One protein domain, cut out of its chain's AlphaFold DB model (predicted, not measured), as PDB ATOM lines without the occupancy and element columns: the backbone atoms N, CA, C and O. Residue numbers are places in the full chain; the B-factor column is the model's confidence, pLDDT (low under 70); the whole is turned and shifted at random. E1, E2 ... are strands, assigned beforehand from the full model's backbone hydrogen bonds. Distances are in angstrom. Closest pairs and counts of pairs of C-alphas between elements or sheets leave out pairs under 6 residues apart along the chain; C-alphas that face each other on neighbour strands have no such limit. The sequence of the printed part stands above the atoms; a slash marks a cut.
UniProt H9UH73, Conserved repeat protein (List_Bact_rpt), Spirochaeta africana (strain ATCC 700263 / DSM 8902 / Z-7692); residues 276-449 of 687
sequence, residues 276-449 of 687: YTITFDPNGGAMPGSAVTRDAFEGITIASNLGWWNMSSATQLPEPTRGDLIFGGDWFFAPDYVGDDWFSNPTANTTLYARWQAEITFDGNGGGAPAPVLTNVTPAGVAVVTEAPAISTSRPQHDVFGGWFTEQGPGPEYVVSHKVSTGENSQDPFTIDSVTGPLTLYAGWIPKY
ATOM      1  N   TYR A 276     -27.955  49.021  33.716       86.44
ATOM      2  CA  TYR A 276     -26.507  48.908  33.698       86.44
ATOM      3  C   TYR A 276     -25.894  50.005  32.840       86.44
ATOM      4  O   TYR A 276     -26.397  50.332  31.766       86.44
ATOM      5  N   THR A 277     -24.768  50.545  33.289       89.06
ATOM      6  CA  THR A 277     -23.978  51.491  32.505       89.06
ATOM      7  C   THR A 277     -23.036  50.732  31.575       89.06
ATOM      8  O   THR A 277     -22.200  49.941  32.018       89.06
ATOM      9  N   ILE A 278     -23.143  51.019  30.281       87.38
ATOM     10  CA  ILE A 278     -22.240  50.565  29.230       87.38
ATOM     11  C   ILE A 278     -21.256  51.686  28.914       87.38
ATOM     12  O   ILE A 278     -21.661  52.807  28.602       87.38
ATOM     13  N   THR A 279     -19.966  51.383  29.006       88.62
ATOM     14  CA  THR A 279     -18.868  52.313  28.715       88.62
ATOM     15  C   THR A 279     -18.202  51.927  27.404       88.62
ATOM     16  O   THR A 279     -17.925  50.752  27.189       88.62
ATOM     17  N   PHE A 280     -17.926  52.901  26.536       87.31
ATOM     18  CA  PHE A 280     -17.210  52.682  25.277       87.31
ATOM     19  C   PHE A 280     -15.748  53.117  25.421       87.31
ATOM     20  O   PHE A 280     -15.462  54.301  25.608       87.31
ATOM     21  N   ASP A 281     -14.834  52.154  25.338       90.06
ATOM     22  CA  ASP A 281     -13.389  52.354  25.408       90.06
ATOM     23  C   ASP A 281     -12.780  52.283  23.994       90.06
ATOM     24  O   ASP A 281     -12.873  51.241  23.335       90.06
ATOM     25  N   PRO A 282     -12.140  53.358  23.490       89.25
ATOM     26  CA  PRO A 282     -11.531  53.363  22.161       89.25
ATOM     27  C   PRO A 282     -10.319  52.422  22.035       89.25
ATOM     28  O   PRO A 282      -9.715  52.355  20.965       89.25
ATOM     29  N   ASN A 283      -9.945  51.698  23.091       88.94
ATOM     30  CA  ASN A 283      -9.003  50.585  23.081       88.94
ATOM     31  C   ASN A 283      -7.622  50.976  22.524       88.94
ATOM     32  O   ASN A 283      -7.136  50.437  21.528       88.94
ATOM     33  N   GLY A 284      -7.024  52.005  23.130       86.62
ATOM     34  CA  GLY A 284      -5.777  52.625  22.665       86.62
ATOM     35  C   GLY A 284      -5.955  53.687  21.570       86.62
ATOM     36  O   GLY A 284      -4.968  54.281  21.142       86.62
ATOM     37  N   GLY A 285      -7.189  53.931  21.118       87.00
ATOM     38  CA  GLY A 285      -7.559  55.072  20.281       87.00
ATOM     39  C   GLY A 285      -8.023  56.295  21.081       87.00
ATOM     40  O   GLY A 285      -7.883  56.373  22.300       87.00
ATOM     41  N   ALA A 286      -8.632  57.242  20.379       89.25
ATOM     42  CA  ALA A 286      -9.263  58.436  20.913       89.25
ATOM     43  C   ALA A 286     -10.739  58.483  20.499       89.25
ATOM     44  O   ALA A 286     -11.077  58.296  19.330       89.25
ATOM     45  N   MET A 287     -11.616  58.778  21.459       87.38
ATOM     46  CA  MET A 287     -13.009  59.129  21.181       87.38
ATOM     47  C   MET A 287     -13.106  60.619  20.838       87.38
ATOM     48  O   MET A 287     -12.492  61.439  21.527       87.38
ATOM     49  N   PRO A 288     -13.907  61.013  19.837       80.31
ATOM     50  CA  PRO A 288     -14.273  62.411  19.654       80.31
ATOM     51  C   PRO A 288     -15.154  62.875  20.829       80.31
ATOM     52  O   PRO A 288     -16.360  62.638  20.860       80.31
ATOM     53  N   GLY A 289     -14.538  63.520  21.823       75.62
ATOM     54  CA  GLY A 289     -15.205  64.014  23.034       75.62
ATOM     55  C   GLY A 289     -14.859  63.224  24.301       75.62
ATOM     56  O   GLY A 289     -13.860  62.512  24.361       75.62
ATOM     57  N   SER A 290     -15.657  63.394  25.358       68.62
ATOM     58  CA  SER A 290     -15.506  62.634  26.606       68.62
ATOM     59  C   SER A 290     -15.977  61.187  26.444       68.62
ATOM     60  O   SER A 290     -16.774  60.898  25.551       68.62
ATOM     61  N   ALA A 291     -15.528  60.299  27.341       67.94
ATOM     62  CA  ALA A 291     -15.977  58.908  27.411       67.94
ATOM     63  C   ALA A 291     -17.501  58.811  27.243       67.94
ATOM     64  O   ALA A 291     -18.259  59.485  27.948       67.94
ATOM     65  N   VAL A 292     -17.939  58.003  26.277       79.69
ATOM     66  CA  VAL A 292     -19.361  57.812  26.014       79.69
ATOM     67  C   VAL A 292     -19.848  56.706  26.935       79.69
ATOM     68  O   VAL A 292     -19.337  55.588  26.899       79.69
ATOM     69  N   THR A 293     -20.832  57.029  27.765       84.69
ATOM     70  CA  THR A 293     -21.599  56.043  28.521       84.69
ATOM     71  C   THR A 293     -23.046  56.029  28.046       84.69
ATOM     72  O   THR A 293     -23.585  57.033  27.552       84.69
ATOM     73  N   ARG A 294     -23.674  54.862  28.154       82.00
ATOM     74  CA  ARG A 294     -25.087  54.648  27.840       82.00
ATOM     75  C   ARG A 294     -25.700  53.686  28.844       82.00
ATOM     76  O   ARG A 294     -25.022  52.789  29.329       82.00
ATOM     77  N   ASP A 295     -26.983  53.860  29.106       84.25
ATOM     78  CA  ASP A 295     -27.745  52.961  29.963       84.25
ATOM     79  C   ASP A 295     -28.319  51.809  29.129       84.25
ATOM     80  O   ASP A 295     -28.805  52.024  28.013       84.25
ATOM     81  N   ALA A 296     -28.252  50.594  29.669       83.00
ATOM     82  CA  ALA A 296     -28.817  49.386  29.086       83.00
ATOM     83  C   ALA A 296     -29.624  48.611  30.134       83.00
ATOM     84  O   ALA A 296     -29.204  48.465  31.280       83.00
ATOM     85  N   PHE A 297     -30.795  48.118  29.748       81.50
ATOM     86  CA  PHE A 297     -31.704  47.419  30.650       81.50
ATOM     87  C   PHE A 297     -31.358  45.934  30.753       81.50
ATOM     88  O   PHE A 297     -31.067  45.271  29.755       81.50
ATOM     89  N   GLU A 298     -31.464  45.391  31.963       81.38
ATOM     90  CA  GLU A 298     -31.299  43.965  32.217       81.38
ATOM     91  C   GLU A 298     -32.237  43.112  31.345       81.38
ATOM     92  O   GLU A 298     -33.432  43.394  31.170       81.38
ATOM     93  N   GLY A 299     -31.683  42.030  30.791       76.25
ATOM     94  CA  GLY A 299     -32.434  41.071  29.981       76.25
ATOM     95  C   GLY A 299     -32.837  41.585  28.595       76.25
ATOM     96  O   GLY A 299     -33.641  40.930  27.933       76.25
ATOM     97  N   ILE A 300     -32.312  42.737  28.162       76.31
ATOM     98  CA  ILE A 300     -32.421  43.253  26.793       76.31
ATOM     99  C   ILE A 300     -31.024  43.239  26.175       76.31
ATOM    100  O   ILE A 300     -30.086  43.774  26.766       76.31
ATOM    101  N   THR A 301     -30.876  42.653  24.985       78.81
ATOM    102  CA  THR A 301     -29.571  42.613  24.312       78.81
ATOM    103  C   THR A 301     -29.086  44.036  24.079       78.81
ATOM    104  O   THR A 301     -29.891  44.923  23.779       78.81
ATOM    105  N   ILE A 302     -27.781  44.281  24.219       74.94
ATOM    106  CA  ILE A 302     -27.213  45.634  24.106       74.94
ATOM    107  C   ILE A 302     -27.694  46.328  22.816       74.94
ATOM    108  O   ILE A 302     -28.213  47.441  22.877       74.94
ATOM    109  N   ALA A 303     -27.675  45.611  21.688       72.06
ATOM    110  CA  ALA A 303     -28.163  46.077  20.386       72.06
ATOM    111  C   ALA A 303     -29.650  46.491  20.334       72.06
ATOM    112  O   ALA A 303     -30.033  47.271  19.466       72.06
ATOM    113  N   SER A 304     -30.492  45.956  21.223       73.75
ATOM    114  CA  SER A 304     -31.949  46.161  21.211       73.75
ATOM    115  C   SER A 304     -32.424  47.212  22.215       73.75
ATOM    116  O   SER A 304     -33.630  47.437  22.344       73.75
ATOM    117  N   ASN A 305     -31.508  47.854  22.947       73.12
ATOM    118  CA  ASN A 305     -31.880  48.901  23.889       73.12
ATOM    119  C   ASN A 305     -32.522  50.096  23.158       73.12
ATOM    120  O   ASN A 305     -32.129  50.496  22.060       73.12
ATOM    121  N   LEU A 306     -33.576  50.664  23.747       62.81
ATOM    122  CA  LEU A 306     -34.285  51.803  23.159       62.81
ATOM    123  C   LEU A 306     -33.337  53.009  23.059       62.81
ATOM    124  O   LEU A 306     -32.622  53.326  24.003       62.81
ATOM    125  N   GLY A 307     -33.302  53.658  21.891       63.97
ATOM    126  CA  GLY A 307     -32.334  54.720  21.583       63.97
ATOM    127  C   GLY A 307     -30.982  54.239  21.033       63.97
ATOM    128  O   GLY A 307     -30.138  55.077  20.738       63.97
ATOM    129  N   TRP A 308     -30.794  52.922  20.862       66.88
ATOM    130  CA  TRP A 308     -29.585  52.307  20.287       66.88
ATOM    131  C   TRP A 308     -29.790  51.793  18.844       66.88
ATOM    132  O   TRP A 308     -28.890  51.226  18.222       66.88
ATOM    133  N   TRP A 309     -30.985  51.996  18.283       48.16
ATOM    134  CA  TRP A 309     -31.345  51.584  16.925       48.16
ATOM    135  C   TRP A 309     -30.579  52.438  15.901       48.16
ATOM    136  O   TRP A 309     -30.711  53.658  15.909       48.16
ATOM    137  N   ASN A 310     -29.830  51.785  15.000       48.44
ATOM    138  CA  ASN A 310     -28.894  52.356  14.006       48.44
ATOM    139  C   ASN A 310     -27.448  52.618  14.473       48.44
ATOM    140  O   ASN A 310     -26.706  53.296  13.763       48.44
ATOM    141  N   MET A 311     -26.992  52.039  15.589       51.94
ATOM    142  CA  MET A 311     -25.577  52.137  16.002       51.94
ATOM    143  C   MET A 311     -24.581  51.411  15.079       51.94
ATOM    144  O   MET A 311     -23.387  51.663  15.177       51.94
ATOM    145  N   SER A 312     -25.054  50.579  14.146       43.59
ATOM    146  CA  SER A 312     -24.240  50.043  13.044       43.59
ATOM    147  C   SER A 312     -24.033  51.045  11.896       43.59
ATOM    148  O   SER A 312     -23.406  50.719  10.892       43.59
ATOM    149  N   SER A 313     -24.603  52.252  11.990       44.66
ATOM    150  CA  SER A 313     -24.369  53.351  11.053       44.66
ATOM    151  C   SER A 313     -23.702  54.512  11.792       44.66
ATOM    152  O   SER A 313     -24.088  54.829  12.915       44.66
ATOM    153  N   ALA A 314     -22.698  55.132  11.167       45.53
ATOM    154  CA  ALA A 314     -21.761  56.134  11.702       45.53
ATOM    155  C   ALA A 314     -22.370  57.427  12.313       45.53
ATOM    156  O   ALA A 314     -21.675  58.418  12.513       45.53
ATOM    157  N   THR A 315     -23.673  57.473  12.582       46.81
ATOM    158  CA  THR A 315     -24.438  58.691  12.874       46.81
ATOM    159  C   THR A 315     -24.813  58.902  14.343       46.81
ATOM    160  O   THR A 315     -25.367  59.960  14.642       46.81
ATOM    161  N   GLN A 316     -24.525  57.983  15.279       59.97
ATOM    162  CA  GLN A 316     -24.914  58.179  16.697       59.97
ATOM    163  C   GLN A 316     -23.845  57.925  17.766       59.97
ATOM    164  O   GLN A 316     -23.943  58.512  18.850       59.97
ATOM    165  N   LEU A 317     -22.810  57.130  17.488       66.06
ATOM    166  CA  LEU A 317     -21.573  57.177  18.265       66.06
ATOM    167  C   LEU A 317     -20.524  57.929  17.450       66.06
ATOM    168  O   LEU A 317     -20.404  57.660  16.256       66.06
ATOM    169  N   PRO A 318     -19.776  58.862  18.060       72.62
ATOM    170  CA  PRO A 318     -18.630  59.431  17.382       72.62
ATOM    171  C   PRO A 318     -17.640  58.296  17.095       72.62
ATOM    172  O   PRO A 318     -17.259  57.562  18.009       72.62
ATOM    173  N   GLU A 319     -17.283  58.121  15.823       80.81
ATOM    174  CA  GLU A 319     -16.369  57.064  15.401       80.81
ATOM    175  C   GLU A 319     -15.012  57.282  16.088       80.81
ATOM    176  O   GLU A 319     -14.455  58.386  16.005       80.81
ATOM    177  N   PRO A 320     -14.496  56.291  16.839       88.00
ATOM    178  CA  PRO A 320     -13.193  56.429  17.460       88.00
ATOM    179  C   PRO A 320     -12.124  56.546  16.369       88.00
ATOM    180  O   PRO A 320     -12.284  56.049  15.257       88.00
ATOM    181  N   THR A 321     -10.985  57.148  16.703       90.12
ATOM    182  CA  THR A 321      -9.818  57.229  15.808       90.12
ATOM    183  C   THR A 321      -8.585  56.649  16.486       90.12
ATOM    184  O   THR A 321      -8.419  56.796  17.695       90.12
ATOM    185  N   ARG A 322      -7.694  55.991  15.741       89.56
ATOM    186  CA  ARG A 322      -6.420  55.489  16.281       89.56
ATOM    187  C   ARG A 322      -5.336  55.528  15.213       89.56
ATOM    188  O   ARG A 322      -5.069  54.531  14.551       89.56
ATOM    189  N   GLY A 323      -4.707  56.693  15.064       87.88
ATOM    190  CA  GLY A 323      -3.733  56.911  13.992       87.88
ATOM    191  C   GLY A 323      -4.370  56.640  12.630       87.88
ATOM    192  O   GLY A 323      -5.483  57.101  12.384       87.88
ATOM    193  N   ASP A 324      -3.691  55.841  11.808       88.75
ATOM    194  CA  ASP A 324      -4.159  55.452  10.474       88.75
ATOM    195  C   ASP A 324      -4.823  54.058  10.465       88.75
ATOM    196  O   ASP A 324      -5.057  53.477   9.406       88.75
ATOM    197  N   LEU A 325      -5.115  53.480  11.638       90.06
ATOM    198  CA  LEU A 325      -5.826  52.204  11.742       90.06
ATOM    199  C   LEU A 325      -7.308  52.361  11.380       90.06
ATOM    200  O   LEU A 325      -7.946  53.370  11.682       90.06
ATOM    201  N   ILE A 326      -7.869  51.310  10.789       90.69
ATOM    202  CA  ILE A 326      -9.272  51.240  10.388       90.69
ATOM    203  C   ILE A 326     -10.095  50.751  11.581       90.69
ATOM    204  O   ILE A 326      -9.778  49.723  12.187       90.69
ATOM    205  N   PHE A 327     -11.160  51.475  11.925       88.75
ATOM    206  CA  PHE A 327     -12.126  50.995  12.906       88.75
ATOM    207  C   PHE A 327     -12.940  49.849  12.295       88.75
ATOM    208  O   PHE A 327     -13.555  49.996  11.242       88.75
ATOM    209  N   GLY A 328     -12.951  48.691  12.955       81.56
ATOM    210  CA  GLY A 328     -13.562  47.464  12.437       81.56
ATOM    211  C   GLY A 328     -15.094  47.439  12.456       81.56
ATOM    212  O   GLY A 328     -15.651  46.352  12.331       81.56
ATOM    213  N   GLY A 329     -15.749  48.584  12.676       78.12
ATOM    214  CA  GLY A 329     -17.205  48.773  12.644       78.12
ATOM    215  C   GLY A 329     -17.962  48.396  13.921       78.12
ATOM    216  O   GLY A 329     -19.096  48.834  14.093       78.12
ATOM    217  N   ASP A 330     -17.329  47.659  14.836       78.94
ATOM    218  CA  ASP A 330     -17.988  47.023  15.981       78.94
ATOM    219  C   ASP A 330     -17.197  47.210  17.289       78.94
ATOM    220  O   ASP A 330     -15.994  47.502  17.276       78.94
ATOM    221  N   TRP A 331     -17.866  46.987  18.429       82.50
ATOM    222  CA  TRP A 331     -17.224  46.958  19.749       82.50
ATOM    223  C   TRP A 331     -17.391  45.611  20.453       82.50
ATOM    224  O   TRP A 331     -18.336  44.870  20.203       82.50
ATOM    225  N   PHE A 332     -16.475  45.288  21.362       81.38
ATOM    226  CA  PHE A 332     -16.348  43.936  21.914       81.38
ATOM    227  C   PHE A 332     -16.184  43.948  23.430       81.38
ATOM    228  O   PHE A 332     -15.653  44.893  23.994       81.38
ATOM    229  N   PHE A 333     -16.599  42.880  24.108       81.31
ATOM    230  CA  PHE A 333     -16.533  42.775  25.573       81.31
ATOM    231  C   PHE A 333     -15.119  42.597  26.135       81.31
ATOM    232  O   PHE A 333     -14.902  42.767  27.334       81.31
ATOM    233  N   ALA A 334     -14.150  42.257  25.286       78.19
ATOM    234  CA  ALA A 334     -12.754  42.173  25.677       78.19
ATOM    235  C   ALA A 334     -11.868  42.928  24.677       78.19
ATOM    236  O   ALA A 334     -12.166  42.924  23.480       78.19
ATOM    237  N   PRO A 335     -10.762  43.523  25.155       68.81
ATOM    238  CA  PRO A 335      -9.858  44.322  24.329       68.81
ATOM    239  C   PRO A 335      -9.174  43.516  23.214       68.81
ATOM    240  O   PRO A 335      -8.799  44.099  22.199       68.81
ATOM    241  N   ASP A 336      -9.075  42.190  23.385       67.94
ATOM    242  CA  ASP A 336      -8.421  41.247  22.465       67.94
ATOM    243  C   ASP A 336      -9.380  40.147  21.946       67.94
ATOM    244  O   ASP A 336      -8.947  39.091  21.482       67.94
ATOM    245  N   TYR A 337     -10.699  40.333  22.078       67.19
ATOM    246  CA  TYR A 337     -11.673  39.290  21.737       67.19
ATOM    247  C   TYR A 337     -11.838  39.113  20.218       67.19
ATOM    248  O   TYR A 337     -11.970  40.084  19.477       67.19
ATOM    249  N   VAL A 338     -11.881  37.856  19.757       59.34
ATOM    250  CA  VAL A 338     -11.946  37.482  18.327       59.34
ATOM    251  C   VAL A 338     -13.319  36.921  17.908       59.34
ATOM    252  O   VAL A 338     -13.428  36.276  16.870       59.34
ATOM    253  N   GLY A 339     -14.376  37.127  18.703       59.47
ATOM    254  CA  GLY A 339     -15.734  36.637  18.409       59.47
ATOM    255  C   GLY A 339     -16.798  37.740  18.352       59.47
ATOM    256  O   GLY A 339     -16.563  38.859  18.796       59.47
ATOM    257  N   ASP A 340     -17.993  37.400  17.865       56.16
ATOM    258  CA  ASP A 340     -19.156  38.299  17.818       56.16
ATOM    259  C   ASP A 340     -19.979  38.178  19.112       56.16
ATOM    260  O   ASP A 340     -20.795  37.268  19.248       56.16
ATOM    261  N   ASP A 341     -19.767  39.072  20.084       58.12
ATOM    262  CA  ASP A 341     -20.507  39.062  21.366       58.12
ATOM    263  C   ASP A 341     -21.401  40.301  21.571       58.12
ATOM    264  O   ASP A 341     -21.983  40.494  22.629       58.12
ATOM    265  N   TRP A 342     -21.607  41.140  20.547       59.81
ATOM    266  CA  TRP A 342     -22.474  42.336  20.630       59.81
ATOM    267  C   TRP A 342     -23.955  42.025  20.977       59.81
ATOM    268  O   TRP A 342     -24.746  42.918  21.292       59.81
ATOM    269  N   PHE A 343     -24.352  40.749  20.949       63.09
ATOM    270  CA  PHE A 343     -25.725  40.293  21.170       63.09
ATOM    271  C   PHE A 343     -26.008  39.759  22.581       63.09
ATOM    272  O   PHE A 343     -27.114  39.270  22.815       63.09
ATOM    273  N   SER A 344     -25.068  39.840  23.526       69.75
ATOM    274  CA  SER A 344     -25.329  39.407  24.901       69.75
ATOM    275  C   SER A 344     -26.129  40.441  25.711       69.75
ATOM    276  O   SER A 344     -26.151  41.644  25.430       69.75
ATOM    277  N   ASN A 345     -26.871  39.942  26.704       75.19
ATOM    278  CA  ASN A 345     -27.609  40.771  27.656       75.19
ATOM    279  C   ASN A 345     -26.638  41.303  28.719       75.19
ATOM    280  O   ASN A 345     -25.890  40.499  29.284       75.19
ATOM    281  N   PRO A 346     -26.679  42.600  29.063       78.12
ATOM    282  CA  PRO A 346     -25.908  43.098  30.185       78.12
ATOM    283  C   PRO A 346     -26.486  42.519  31.482       78.12
ATOM    284  O   PRO A 346     -27.695  42.563  31.719       78.12
ATOM    285  N   THR A 347     -25.610  41.957  32.308       84.12
ATOM    286  CA  THR A 347     -25.905  41.469  33.670       84.12
ATOM    287  C   THR A 347     -25.148  42.264  34.738       84.12
ATOM    288  O   THR A 347     -25.221  41.955  35.922       84.12
ATOM    289  N   ALA A 348     -24.373  43.260  34.305       86.44
ATOM    290  CA  ALA A 348     -23.604  44.181  35.123       86.44
ATOM    291  C   ALA A 348     -23.173  45.382  34.267       86.44
ATOM    292  O   ALA A 348     -23.222  45.343  33.031       86.44
ATOM    293  N   ASN A 349     -22.666  46.429  34.923       88.38
ATOM    294  CA  ASN A 349     -21.939  47.498  34.238       88.38
ATOM    295  C   ASN A 349     -20.803  46.898  33.401       88.38
ATOM    296  O   ASN A 349     -20.008  46.104  33.902       88.38
ATOM    297  N   THR A 350     -20.738  47.281  32.131       86.69
ATOM    298  CA  THR A 350     -19.895  46.624  31.127       86.69
ATOM    299  C   THR A 350     -19.106  47.665  30.346       86.69
ATOM    300  O   THR A 350     -19.596  48.762  30.088       86.69
ATOM    301  N   THR A 351     -17.881  47.323  29.954       88.12
ATOM    302  CA  THR A 351     -17.092  48.123  29.008       88.12
ATOM    303  C   THR A 351     -16.993  47.385  27.682       88.12
ATOM    304  O   THR A 351     -16.688  46.195  27.666       88.12
ATOM    305  N   LEU A 352     -17.262  48.094  26.589       86.31
ATOM    306  CA  LEU A 352     -17.070  47.623  25.226       86.31
ATOM    307  C   LEU A 352     -15.857  48.325  24.617       86.31
ATOM    308  O   LEU A 352     -15.699  49.534  24.763       86.31
ATOM    309  N   TYR A 353     -15.027  47.570  23.911       86.81
ATOM    310  CA  TYR A 353     -13.746  47.995  23.362       86.81
ATOM    311  C   TYR A 353     -13.811  48.091  21.842       86.81
ATOM    312  O   TYR A 353     -14.317  47.180  21.183       86.81
ATOM    313  N   ALA A 354     -13.275  49.171  21.279       87.44
ATOM    314  CA  ALA A 354     -13.136  49.318  19.835       87.44
ATOM    315  C   ALA A 354     -12.171  48.265  19.257       87.44
ATOM    316  O   ALA A 354     -11.117  47.984  19.840       87.44
ATOM    317  N   ARG A 355     -12.499  47.718  18.080       85.62
ATOM    318  CA  ARG A 355     -11.593  46.847  17.317       85.62
ATOM    319  C   ARG A 355     -10.896  47.635  16.219       85.62
ATOM    320  O   ARG A 355     -11.542  48.326  15.434       85.62
ATOM    321  N   TRP A 356      -9.583  47.468  16.141       89.88
ATOM    322  CA  TRP A 356      -8.730  48.139  15.168       89.88
ATOM    323  C   TRP A 356      -8.183  47.151  14.159       89.88
ATOM    324  O   TRP A 356      -7.826  46.033  14.527       89.88
ATOM    325  N   GLN A 357      -8.098  47.574  12.904       89.75
ATOM    326  CA  GLN A 357      -7.558  46.785  11.812       89.75
ATOM    327  C   GLN A 357      -6.483  47.560  11.052       89.75
ATOM    328  O   GLN A 357      -6.582  48.774  10.878       89.75
ATOM    329  N   ALA A 358      -5.457  46.850  10.596       90.88
ATOM    330  CA  ALA A 358      -4.429  47.370   9.704       90.88
ATOM    331  C   ALA A 358      -4.467  46.612   8.379       90.88
ATOM    332  O   ALA A 358      -4.577  45.382   8.360       90.88
ATOM    333  N   GLU A 359      -4.357  47.352   7.278       91.75
ATOM    334  CA  GLU A 359      -4.123  46.774   5.959       91.75
ATOM    335  C   GLU A 359      -2.627  46.485   5.795       91.75
ATOM    336  O   GLU A 359      -1.788  47.387   5.850       91.75
ATOM    337  N   ILE A 360      -2.299  45.212   5.598       89.06
ATOM    338  CA  ILE A 360      -0.951  44.737   5.315       89.06
ATOM    339  C   ILE A 360      -0.856  44.465   3.821       89.06
ATOM    340  O   ILE A 360      -1.496  43.556   3.292       89.06
ATOM    341  N   THR A 361      -0.049  45.264   3.140       90.12
ATOM    342  CA  THR A 361       0.272  45.105   1.721       90.12
ATOM    343  C   THR A 361       1.618  44.404   1.571       90.12
ATOM    344  O   THR A 361       2.453  44.437   2.475       90.12
ATOM    345  N   PHE A 362       1.842  43.756   0.431       85.88
ATOM    346  CA  PHE A 362       3.043  42.964   0.192       85.88
ATOM    347  C   PHE A 362       3.730  43.406  -1.097       85.88
ATOM    348  O   PHE A 362       3.105  43.457  -2.154       85.88
ATOM    349  N   ASP A 363       5.026  43.685  -1.019       86.62
ATOM    350  CA  ASP A 363       5.889  43.958  -2.163       86.62
ATOM    351  C   ASP A 363       6.809  42.755  -2.406       86.62
ATOM    352  O   ASP A 363       7.672  42.421  -1.590       86.62
ATOM    353  N   GLY A 364       6.635  42.098  -3.554       80.50
ATOM    354  CA  GLY A 364       7.430  40.935  -3.945       80.50
ATOM    355  C   GLY A 364       8.905  41.238  -4.246       80.50
ATOM    356  O   GLY A 364       9.676  40.298  -4.454       80.50
ATOM    357  N   ASN A 365       9.336  42.507  -4.292       81.19
ATOM    358  CA  ASN A 365      10.713  42.922  -4.597       81.19
ATOM    359  C   ASN A 365      11.277  42.251  -5.872       81.19
ATOM    360  O   ASN A 365      12.403  41.739  -5.912       81.19
ATOM    361  N   GLY A 366      10.463  42.229  -6.930       75.25
ATOM    362  CA  GLY A 366      10.770  41.578  -8.209       75.25
ATOM    363  C   GLY A 366      10.317  40.116  -8.323       75.25
ATOM    364  O   GLY A 366      10.448  39.539  -9.400       75.25
ATOM    365  N   GLY A 367       9.779  39.523  -7.254       71.94
ATOM    366  CA  GLY A 367       8.909  38.346  -7.325       71.94
ATOM    367  C   GLY A 367       7.425  38.729  -7.302       71.94
ATOM    368  O   GLY A 367       7.070  39.907  -7.373       71.94
ATOM    369  N   GLY A 368       6.546  37.734  -7.201       75.88
ATOM    370  CA  GLY A 368       5.101  37.956  -7.117       75.88
ATOM    371  C   GLY A 368       4.698  38.615  -5.803       75.88
ATOM    372  O   GLY A 368       5.211  38.262  -4.747       75.88
ATOM    373  N   ALA A 369       3.756  39.550  -5.861       77.81
ATOM    374  CA  ALA A 369       3.133  40.124  -4.677       77.81
ATOM    375  C   ALA A 369       1.794  39.418  -4.416       77.81
ATOM    376  O   ALA A 369       0.967  39.333  -5.331       77.81
ATOM    377  N   PRO A 370       1.562  38.886  -3.211       80.25
ATOM    378  CA  PRO A 370       0.245  38.403  -2.842       80.25
ATOM    379  C   PRO A 370      -0.750  39.550  -2.594       80.25
ATOM    380  O   PRO A 370      -0.382  40.723  -2.537       80.25
ATOM    381  N   ALA A 371      -2.030  39.200  -2.453       84.25
ATOM    382  CA  ALA A 371      -3.077  40.171  -2.153       84.25
ATOM    383  C   ALA A 371      -2.897  40.783  -0.746       84.25
ATOM    384  O   ALA A 371      -2.439  40.079   0.160       84.25
ATOM    385  N   PRO A 372      -3.285  42.057  -0.545       87.81
ATOM    386  CA  PRO A 372      -3.326  42.667   0.779       87.81
ATOM    387  C   PRO A 372      -4.206  41.884   1.756       87.81
ATOM    388  O   PRO A 372      -5.216  41.294   1.366       87.81
ATOM    389  N   VAL A 373      -3.833  41.909   3.033       87.25
ATOM    390  CA  VAL A 373      -4.566  41.256   4.123       87.25
ATOM    391  C   VAL A 373      -4.961  42.297   5.158       87.25
ATOM    392  O   VAL A 373      -4.147  43.119   5.566       87.25
ATOM    393  N   LEU A 374      -6.206  42.230   5.619       88.06
ATOM    394  CA  LEU A 374      -6.690  43.029   6.737       88.06
ATOM    395  C   LEU A 374      -6.569  42.206   8.023       88.06
ATOM    396  O   LEU A 374      -7.100  41.099   8.096       88.06
ATOM    397  N   THR A 375      -5.870  42.728   9.029       86.69
ATOM    398  CA  THR A 375      -5.671  42.031  10.309       86.69
ATOM    399  C   THR A 375      -6.012  42.910  11.504       86.69
ATOM    400  O   THR A 375      -5.862  44.129  11.452       86.69
ATOM    401  N   ASN A 376      -6.466  42.282  12.590       87.50
ATOM    402  CA  ASN A 376      -6.766  42.954  13.846       87.50
ATOM    403  C   ASN A 376      -5.475  43.386  14.561       87.50
ATOM    404  O   ASN A 376      -4.488  42.648  14.599       87.50
ATOM    405  N   VAL A 377      -5.522  44.565  15.180       86.94
ATOM    406  CA  VAL A 377      -4.420  45.171  15.931       86.94
ATOM    407  C   VAL A 377      -4.812  45.314  17.398       86.94
ATOM    408  O   VAL A 377      -5.783  45.990  17.738       86.94
ATOM    409  N   THR A 378      -4.024  44.700  18.276       85.56
ATOM    410  CA  THR A 378      -4.206  44.766  19.733       85.56
ATOM    411  C   THR A 378      -3.980  46.190  20.275       85.56
ATOM    412  O   THR A 378      -3.429  47.062  19.583       85.56
ATOM    413  N   PRO A 379      -4.332  46.472  21.539       80.44
ATOM    414  CA  PRO A 379      -4.096  47.784  22.157       80.44
ATOM    415  C   PRO A 379      -2.610  48.141  22.267       80.44
ATOM    416  O   PRO A 379      -2.247  49.313  22.205       80.44
ATOM    417  N   ALA A 380      -1.738  47.133  22.344       82.25
ATOM    418  CA  ALA A 380      -0.285  47.302  22.334       82.25
ATOM    419  C   ALA A 380       0.288  47.611  20.934       82.25
ATOM    420  O   ALA A 380       1.491  47.814  20.798       82.25
ATOM    421  N   GLY A 381      -0.553  47.650  19.894       81.88
ATOM    422  CA  GLY A 381      -0.118  47.871  18.512       81.88
ATOM    423  C   GLY A 381       0.414  46.604  17.844       81.88
ATOM    424  O   GLY A 381       1.156  46.699  16.877       81.88
ATOM    425  N   VAL A 382       0.074  45.418  18.356       84.81
ATOM    426  CA  VAL A 382       0.499  44.142  17.762       84.81
ATOM    427  C   VAL A 382      -0.552  43.670  16.766       84.81
ATOM    428  O   VAL A 382      -1.705  43.479  17.154       84.81
ATOM    429  N   ALA A 383      -0.159  43.463  15.512       84.31
ATOM    430  CA  ALA A 383      -0.988  42.876  14.465       84.31
ATOM    431  C   ALA A 383      -0.665  41.385  14.297       84.31
ATOM    432  O   ALA A 383       0.508  41.020  14.234       84.31
ATOM    433  N   VAL A 384      -1.681  40.522  14.196       79.94
ATOM    434  CA  VAL A 384      -1.491  39.067  14.027       79.94
ATOM    435  C   VAL A 384      -1.871  38.656  12.608       79.94
ATOM    436  O   VAL A 384      -3.049  38.556  12.273       79.94
ATOM    437  N   VAL A 385      -0.892  38.397  11.748       79.19
ATOM    438  CA  VAL A 385      -1.148  37.898  10.391       79.19
ATOM    439  C   VAL A 385      -1.269  36.380  10.471       79.19
ATOM    440  O   VAL A 385      -0.269  35.686  10.625       79.19
ATOM    441  N   THR A 386      -2.501  35.864  10.433       67.88
ATOM    442  CA  THR A 386      -2.784  34.435  10.661       67.88
ATOM    443  C   THR A 386      -2.449  33.541   9.475       67.88
ATOM    444  O   THR A 386      -2.112  32.383   9.680       67.88
ATOM    445  N   GLU A 387      -2.515  34.074   8.257       65.12
ATOM    446  CA  GLU A 387      -2.046  33.402   7.048       65.12
ATOM    447  C   GLU A 387      -1.319  34.428   6.188       65.12
ATOM    448  O   GLU A 387      -1.935  35.267   5.528       65.12
ATOM    449  N   ALA A 388       0.011  34.387   6.217       62.34
ATOM    450  CA  ALA A 388       0.798  35.129   5.254       62.34
ATOM    451  C   ALA A 388       0.593  34.476   3.881       62.34
ATOM    452  O   ALA A 388       0.881  33.285   3.721       62.34
ATOM    453  N   PRO A 389       0.081  35.200   2.880       64.06
ATOM    454  CA  PRO A 389      -0.128  34.607   1.576       64.06
ATOM    455  C   PRO A 389       1.218  34.195   0.959       64.06
ATOM    456  O   PRO A 389       2.205  34.933   1.004       64.06
ATOM    457  N   ALA A 390       1.260  32.978   0.410       65.19
ATOM    458  CA  ALA A 390       2.466  32.414  -0.187       65.19
ATOM    459  C   ALA A 390       2.955  33.281  -1.356       65.19
ATOM    460  O   ALA A 390       2.154  33.801  -2.142       65.19
ATOM    461  N   ILE A 391       4.275  33.407  -1.505       69.06
ATOM    462  CA  ILE A 391       4.853  34.117  -2.641       69.06
ATOM    463  C   ILE A 391       4.707  33.245  -3.895       69.06
ATOM    464  O   ILE A 391       5.300  32.178  -4.018       69.06
ATOM    465  N   SER A 392       3.830  33.657  -4.811       59.19
ATOM    466  CA  SER A 392       3.350  32.799  -5.908       59.19
ATOM    467  C   SER A 392       4.359  32.592  -7.040       59.19
ATOM    468  O   SER A 392       4.179  31.706  -7.873       59.19
ATOM    469  N   THR A 393       5.416  33.403  -7.097       58.56
ATOM    470  CA  THR A 393       6.461  33.303  -8.119       58.56
ATOM    471  C   THR A 393       7.825  33.540  -7.491       58.56
ATOM    472  O   THR A 393       8.084  34.588  -6.895       58.56
ATOM    473  N   SER A 394       8.703  32.545  -7.622       57.12
ATOM    474  CA  SER A 394      10.117  32.684  -7.300       57.12
ATOM    475  C   SER A 394      10.709  33.836  -8.111       57.12
ATOM    476  O   SER A 394      10.496  33.917  -9.326       57.12
ATOM    477  N   ARG A 395      11.515  34.681  -7.465       61.69
ATOM    478  CA  ARG A 395      12.538  35.490  -8.144       61.69
ATOM    479  C   ARG A 395      13.411  34.551  -9.019       61.69
ATOM    480  O   ARG A 395      13.398  33.347  -8.763       61.69
ATOM    481  N   PRO A 396      14.096  35.018 -10.089       58.47
ATOM    482  CA  PRO A 396      14.950  34.196 -10.961       58.47
ATOM    483  C   PRO A 396      15.702  33.062 -10.245       58.47
ATOM    484  O   PRO A 396      16.100  33.237  -9.099       58.47
ATOM    485  N   GLN A 397      15.902  31.945 -10.963       60.91
ATOM    486  CA  GLN A 397      16.258  30.553 -10.577       60.91
ATOM    487  C   GLN A 397      17.277  30.306  -9.430       60.91
ATOM    488  O   GLN A 397      17.490  29.154  -9.042       60.91
ATOM    489  N   HIS A 398      17.896  31.347  -8.878       62.25
ATOM    490  CA  HIS A 398      19.017  31.316  -7.943       62.25
ATOM    491  C   HIS A 398      18.772  32.061  -6.616       62.25
ATOM    492  O   HIS A 398      19.664  32.048  -5.773       62.25
ATOM    493  N   ASP A 399      17.590  32.646  -6.392       69.44
ATOM    494  CA  ASP A 399      17.190  33.242  -5.106       69.44
ATOM    495  C   ASP A 399      16.034  32.433  -4.473       69.44
ATOM    496  O   ASP A 399      15.089  32.045  -5.162       69.44
ATOM    497  N   VAL A 400      16.079  32.205  -3.156       73.88
ATOM    498  CA  VAL A 400      14.970  31.654  -2.352       73.88
ATOM    499  C   VAL A 400      14.378  32.725  -1.440       73.88
ATOM    500  O   VAL A 400      15.035  33.702  -1.067       73.88
ATOM    501  N   PHE A 401      13.103  32.558  -1.099       74.88
ATOM    502  CA  PHE A 401      12.390  33.504  -0.251       74.88
ATOM    503  C   PHE A 401      12.916  33.438   1.190       74.88
ATOM    504  O   PHE A 401      12.819  32.415   1.866       74.88
ATOM    505  N   GLY A 402      13.493  34.545   1.655       73.38
ATOM    506  CA  GLY A 402      14.118  34.677   2.970       73.38
ATOM    507  C   GLY A 402      13.183  35.177   4.076       73.38
ATOM    508  O   GLY A 402      13.573  35.111   5.248       73.38
ATOM    509  N   GLY A 403      11.984  35.658   3.724       77.94
ATOM    510  CA  GLY A 403      10.961  36.168   4.647       77.94
ATOM    511  C   GLY A 403      10.389  37.533   4.250       77.94
ATOM    512  O   GLY A 403      10.808  38.136   3.262       77.94
ATOM    513  N   TRP A 404       9.439  38.022   5.047       80.88
ATOM    514  CA  TRP A 404       8.871  39.373   4.949       80.88
ATOM    515  C   TRP A 404       9.535  40.346   5.940       80.88
ATOM    516  O   TRP A 404       9.848  39.960   7.072       80.88
ATOM    517  N   PHE A 405       9.719  41.603   5.521       81.81
ATOM    518  CA  PHE A 405      10.419  42.659   6.269       81.81
ATOM    519  C   PHE A 405       9.640  43.981   6.261       81.81
ATOM    520  O   PHE A 405       8.962  44.287   5.287       81.81
ATOM    521  N   THR A 406       9.751  44.784   7.323       78.25
ATOM    522  CA  THR A 406       9.004  46.050   7.496       78.25
ATOM    523  C   THR A 406       9.641  47.263   6.814       78.25
ATOM    524  O   THR A 406       9.037  48.330   6.783       78.25
ATOM    525  N   GLU A 407      10.859  47.132   6.289       75.00
ATOM    526  CA  GLU A 407      11.613  48.231   5.680       75.00
ATOM    527  C   GLU A 407      12.135  47.841   4.294       75.00
ATOM    528  O   GLU A 407      12.597  46.718   4.072       75.00
ATOM    529  N   GLN A 408      12.109  48.802   3.367       63.59
ATOM    530  CA  GLN A 408      12.723  48.666   2.051       63.59
ATOM    531  C   GLN A 408      14.226  48.967   2.154       63.59
ATOM    532  O   GLN A 408      14.664  50.103   1.981       63.59
ATOM    533  N   GLY A 409      15.024  47.950   2.480       55.69
ATOM    534  CA  GLY A 409      16.483  48.061   2.557       55.69
ATOM    535  C   GLY A 409      17.185  47.792   1.214       55.69
ATOM    536  O   GLY A 409      16.707  46.965   0.426       55.69
ATOM    537  N   PRO A 410      18.338  48.434   0.937       47.22
ATOM    538  CA  PRO A 410      19.163  48.114  -0.218       47.22
ATOM    539  C   PRO A 410      19.852  46.762   0.001       47.22
ATOM    540  O   PRO A 410      20.985  46.696   0.432       47.22
ATOM    541  N   GLY A 411      19.175  45.665  -0.329       47.16
ATOM    542  CA  GLY A 411      19.793  44.340  -0.395       47.16
ATOM    543  C   GLY A 411      20.110  43.661   0.954       47.16
ATOM    544  O   GLY A 411      20.046  44.282   2.007       47.16
ATOM    545  N   PRO A 412      20.396  42.346   0.933       41.78
ATOM    546  CA  PRO A 412      20.472  41.472   2.087       41.78
ATOM    547  C   PRO A 412      21.854  41.593   2.730       41.78
ATOM    548  O   PRO A 412      22.674  40.681   2.668       41.78
ATOM    549  N   GLU A 413      22.122  42.735   3.346       40.91
ATOM    550  CA  GLU A 413      22.966  42.745   4.530       40.91
ATOM    551  C   GLU A 413      22.027  42.539   5.725       40.91
ATOM    552  O   GLU A 413      20.935  43.102   5.772       40.91
ATOM    553  N   TYR A 414      22.392  41.642   6.638       40.22
ATOM    554  CA  TYR A 414      21.582  41.175   7.768       40.22
ATOM    555  C   TYR A 414      21.309  42.272   8.817       40.22
ATOM    556  O   TYR A 414      21.619  42.103   9.994       40.22
ATOM    557  N   VAL A 415      20.695  43.387   8.437       35.25
ATOM    558  CA  VAL A 415      20.077  44.315   9.385       35.25
ATOM    559  C   VAL A 415      18.580  44.092   9.321       35.25
ATOM    560  O   VAL A 415      17.795  44.848   8.764       35.25
ATOM    561  N   VAL A 416      18.205  42.957   9.892       40.41
ATOM    562  CA  VAL A 416      16.837  42.688  10.283       40.41
ATOM    563  C   VAL A 416      16.573  43.516  11.535       40.41
ATOM    564  O   VAL A 416      17.013  43.127  12.615       40.41
ATOM    565  N   SER A 417      15.863  44.634  11.421       42.75
ATOM    566  CA  SER A 417      15.275  45.257  12.609       42.75
ATOM    567  C   SER A 417      14.151  44.359  13.153       42.75
ATOM    568  O   SER A 417      14.150  44.095  14.350       42.75
ATOM    569  N   HIS A 418      13.298  43.769  12.296       50.31
ATOM    570  CA  HIS A 418      12.293  42.755  12.680       50.31
ATOM    571  C   HIS A 418      11.974  41.786  11.514       50.31
ATOM    572  O   HIS A 418      11.347  42.171  10.531       50.31
ATOM    573  N   LYS A 419      12.416  40.519  11.588       58.19
ATOM    574  CA  LYS A 419      12.106  39.467  10.595       58.19
ATOM    575  C   LYS A 419      10.829  38.798  11.038       58.19
ATOM    576  O   LYS A 419      10.783  38.287  12.155       58.19
ATOM    577  N   VAL A 420       9.834  38.781  10.162       58.47
ATOM    578  CA  VAL A 420       8.480  38.425  10.580       58.47
ATOM    579  C   VAL A 420       8.079  37.006  10.154       58.47
ATOM    580  O   VAL A 420       7.226  36.409  10.792       58.47
ATOM    581  N   SER A 421       8.742  36.378   9.170       60.19
ATOM    582  CA  SER A 421       8.517  34.953   8.864       60.19
ATOM    583  C   SER A 421       9.731  34.242   8.246       60.19
ATOM    584  O   SER A 421      10.606  34.869   7.643       60.19
ATOM    585  N   THR A 422       9.798  32.916   8.405       52.12
ATOM    586  CA  THR A 422      10.766  32.031   7.737       52.12
ATOM    587  C   THR A 422      10.043  30.871   7.071       52.12
ATOM    588  O   THR A 422       9.410  30.080   7.761       52.12
ATOM    589  N   GLY A 423      10.200  30.718   5.757       51.12
ATOM    590  CA  GLY A 423       9.794  29.517   5.030       51.12
ATOM    591  C   GLY A 423       9.348  29.829   3.608       51.12
ATOM    592  O   GLY A 423       8.623  30.794   3.388       51.12
ATOM    593  N   GLU A 424       9.738  28.984   2.649       51.31
ATOM    594  CA  GLU A 424       9.355  29.101   1.229       51.31
ATOM    595  C   GLU A 424       7.830  29.101   1.001       51.31
ATOM    596  O   GLU A 424       7.383  29.500  -0.064       51.31
ATOM    597  N   ASN A 425       7.036  28.688   1.997       52.06
ATOM    598  CA  ASN A 425       5.573  28.631   1.964       52.06
ATOM    599  C   ASN A 425       4.961  28.814   3.366       52.06
ATOM    600  O   ASN A 425       4.035  28.081   3.715       52.06
ATOM    601  N   SER A 426       5.506  29.689   4.224       52.72
ATOM    602  CA  SER A 426       5.045  29.748   5.620       52.72
ATOM    603  C   SER A 426       3.596  30.254   5.701       52.72
ATOM    604  O   SER A 426       3.351  31.455   5.763       52.72
ATOM    605  N   GLN A 427       2.641  29.324   5.751       58.84
ATOM    606  CA  GLN A 427       1.298  29.561   6.287       58.84
ATOM    607  C   GLN A 427       1.326  29.782   7.806       58.84
ATOM    608  O   GLN A 427       0.279  29.939   8.426       58.84
ATOM    609  N   ASP A 428       2.516  29.773   8.408       65.56
ATOM    610  CA  ASP A 428       2.682  30.005   9.826       65.56
ATOM    611  C   ASP A 428       2.286  31.447  10.172       65.56
ATOM    612  O   ASP A 428       2.729  32.394   9.506       65.56
ATOM    613  N   PRO A 429       1.461  31.622  11.216       71.50
ATOM    614  CA  PRO A 429       1.057  32.934  11.668       71.50
ATOM    615  C   PRO A 429       2.264  33.696  12.212       71.50
ATOM    616  O   PRO A 429       3.147  33.119  12.853       71.50
ATOM    617  N   PHE A 430       2.270  35.009  12.019       78.00
ATOM    618  CA  PHE A 430       3.288  35.881  12.587       78.00
ATOM    619  C   PHE A 430       2.702  37.151  13.191       78.00
ATOM    620  O   PHE A 430       1.583  37.558  12.873       78.00
ATOM    621  N   THR A 431       3.475  37.797  14.063       82.12
ATOM    622  CA  THR A 431       3.088  39.047  14.722       82.12
ATOM    623  C   THR A 431       3.960  40.204  14.266       82.12
ATOM    624  O   THR A 431       5.178  40.067  14.170       82.12
ATOM    625  N   ILE A 432       3.337  41.349  14.007       83.12
ATOM    626  CA  ILE A 432       4.019  42.611  13.729       83.12
ATOM    627  C   ILE A 432       3.791  43.517  14.930       83.12
ATOM    628  O   ILE A 432       2.646  43.838  15.246       83.12
ATOM    629  N   ASP A 433       4.866  43.931  15.587       83.75
ATOM    630  CA  ASP A 433       4.782  44.856  16.711       83.75
ATOM    631  C   ASP A 433       4.735  46.310  16.225       83.75
ATOM    632  O   ASP A 433       5.277  46.655  15.176       83.75
ATOM    633  N   SER A 434       4.140  47.187  17.037       83.88
ATOM    634  CA  SER A 434       4.118  48.644  16.817       83.88
ATOM    635  C   SER A 434       3.437  49.109  15.517       83.88
ATOM    636  O   SER A 434       3.825  50.120  14.935       83.88
ATOM    637  N   VAL A 435       2.392  48.410  15.068       84.38
ATOM    638  CA  VAL A 435       1.573  48.805  13.914       84.38
ATOM    639  C   VAL A 435       0.683  49.994  14.276       84.38
ATOM    640  O   VAL A 435      -0.195  49.901  15.134       84.38
ATOM    641  N   THR A 436       0.895  51.119  13.593       85.19
ATOM    642  CA  THR A 436       0.141  52.373  13.791       85.19
ATOM    643  C   THR A 436      -0.786  52.725  12.625       85.19
ATOM    644  O   THR A 436      -1.467  53.748  12.680       85.19
ATOM    645  N   GLY A 437      -0.799  51.908  11.569       87.75
ATOM    646  CA  GLY A 437      -1.484  52.194  10.312       87.75
ATOM    647  C   GLY A 437      -1.277  51.102   9.261       87.75
ATOM    648  O   GLY A 437      -0.762  50.030   9.593       87.75
ATOM    649  N   PRO A 438      -1.650  51.372   7.997       88.94
ATOM    650  CA  PRO A 438      -1.330  50.507   6.872       88.94
ATOM    651  C   PRO A 438       0.180  50.300   6.767       88.94
ATOM    652  O   PRO A 438       0.962  51.236   6.945       88.94
ATOM    653  N   LEU A 439       0.588  49.071   6.470       88.25
ATOM    654  CA  LEU A 439       1.993  48.685   6.414       88.25
ATOM    655  C   LEU A 439       2.266  47.889   5.143       88.25
ATOM    656  O   LEU A 439       1.498  47.000   4.776       88.25
ATOM    657  N   THR A 440       3.385  48.179   4.488       87.50
ATOM    658  CA  THR A 440       3.903  47.358   3.393       87.50
ATOM    659  C   THR A 440       5.031  46.478   3.906       87.50
ATOM    660  O   THR A 440       6.000  46.967   4.484       87.50
ATOM    661  N   LEU A 441       4.902  45.173   3.680       85.75
ATOM    662  CA  LEU A 441       5.953  44.199   3.918       85.75
ATOM    663  C   LEU A 441       6.696  43.901   2.619       85.75
ATOM    664  O   LEU A 441       6.091  43.657   1.579       85.75
ATOM    665  N   TYR A 442       8.016  43.862   2.699       84.31
ATOM    666  CA  TYR A 442       8.910  43.662   1.570       84.31
ATOM    667  C   TYR A 442       9.483  42.249   1.597       84.31
ATOM    668  O   TYR A 442       9.971  41.787   2.630       84.31
ATOM    669  N   ALA A 443       9.441  41.553   0.463       79.56
ATOM    670  CA  ALA A 443      10.047  40.238   0.324       79.56
ATOM    671  C   ALA A 443      11.577  40.353   0.371       79.56
ATOM    672  O   ALA A 443      12.191  41.037  -0.454       79.56
ATOM    673  N   GLY A 444      12.210  39.661   1.315       76.69
ATOM    674  CA  GLY A 444      13.652  39.458   1.304       76.69
ATOM    675  C   GLY A 444      13.994  38.187   0.549       76.69
ATOM    676  O   GLY A 444      13.364  37.145   0.723       76.69
ATOM    677  N   TRP A 445      15.019  38.276  -0.285       74.62
ATOM    678  CA  TRP A 445      15.494  37.179  -1.112       74.62
ATOM    679  C   TRP A 445      16.930  36.870  -0.728       74.62
ATOM    680  O   TRP A 445      17.767  37.775  -0.694       74.62
ATOM    681  N   ILE A 446      17.197  35.604  -0.435       71.00
ATOM    682  CA  ILE A 446      18.536  35.110  -0.125       71.00
ATOM    683  C   ILE A 446      19.004  34.198  -1.260       71.00
ATOM    684  O   ILE A 446      18.166  33.556  -1.896       71.00
ATOM    685  N   PRO A 447      20.313  34.127  -1.540       68.81
ATOM    686  CA  PRO A 447      20.850  33.147  -2.474       68.81
ATOM    687  C   PRO A 447      20.348  31.741  -2.142       68.81
ATOM    688  O   PRO A 447      20.388  31.323  -0.987       68.81
ATOM    689  N   LYS A 448      19.882  31.012  -3.158       70.06
ATOM    690  CA  LYS A 448      19.469  29.607  -3.031       70.06
ATOM    691  C   LYS A 448      20.622  28.703  -2.602       70.06
ATOM    692  O   LYS A 448      20.387  27.682  -1.966       70.06
ATOM    693  N   TYR A 449      21.830  29.074  -3.008       69.56
ATOM    694  CA  TYR A 449      23.023  28.264  -2.859       69.56
ATOM    695  C   TYR A 449      24.069  28.987  -2.019       69.56
ATOM    696  O   TYR A 449      24.228  30.208  -2.124       69.56
TER     697      TYR A 449
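This is residues 276 to 449 of the 687 residues of the protein "Conserved repeat protein (List_Bact_rpt)" of Spirochaeta africana (strain ATCC 700263 / DSM 8902 / Z-7692) (UniProt H9UH73). With little regular structure, this is a rod of two lobes strung along E4, with E1 to E3 toward its start and E5, E7 and E9 toward its end; E6, paired with E8, is beside E5. The printed part has 174 residues, nine named strands, E1 to E9 in order, no named helix: all strand. The branched sheet is mixed; the whole is loose, radius of gyration of the C-alphas 20.6 A, spanning 67 by 27 by 24 A.

E1, residues 276 to 281, and E2, 292 to 297, form a hairpin, N 278 to O 294 2.8 A. E3, 326 to 332, E4, 350 to 363, and E5, 373 to 377, form a meander, hairpins of antiparallel neighbours. E4 is parallel to E1 and E9, 439 to 447, N 361 to O 439 2.8 A. E7, 399 to 405, is antiparallel to E9, and E6, 383 to 385, to E8, 430 to 432.

C-alpha 276 is at (-26.507, 48.908, 33.698), C-alpha 447 at (20.850, 33.147, -2.474). E4 measures 42.2 A.

The printed part has no cut; link E2 to E3, for instance, is long. 61 residues have pLDDT under 70.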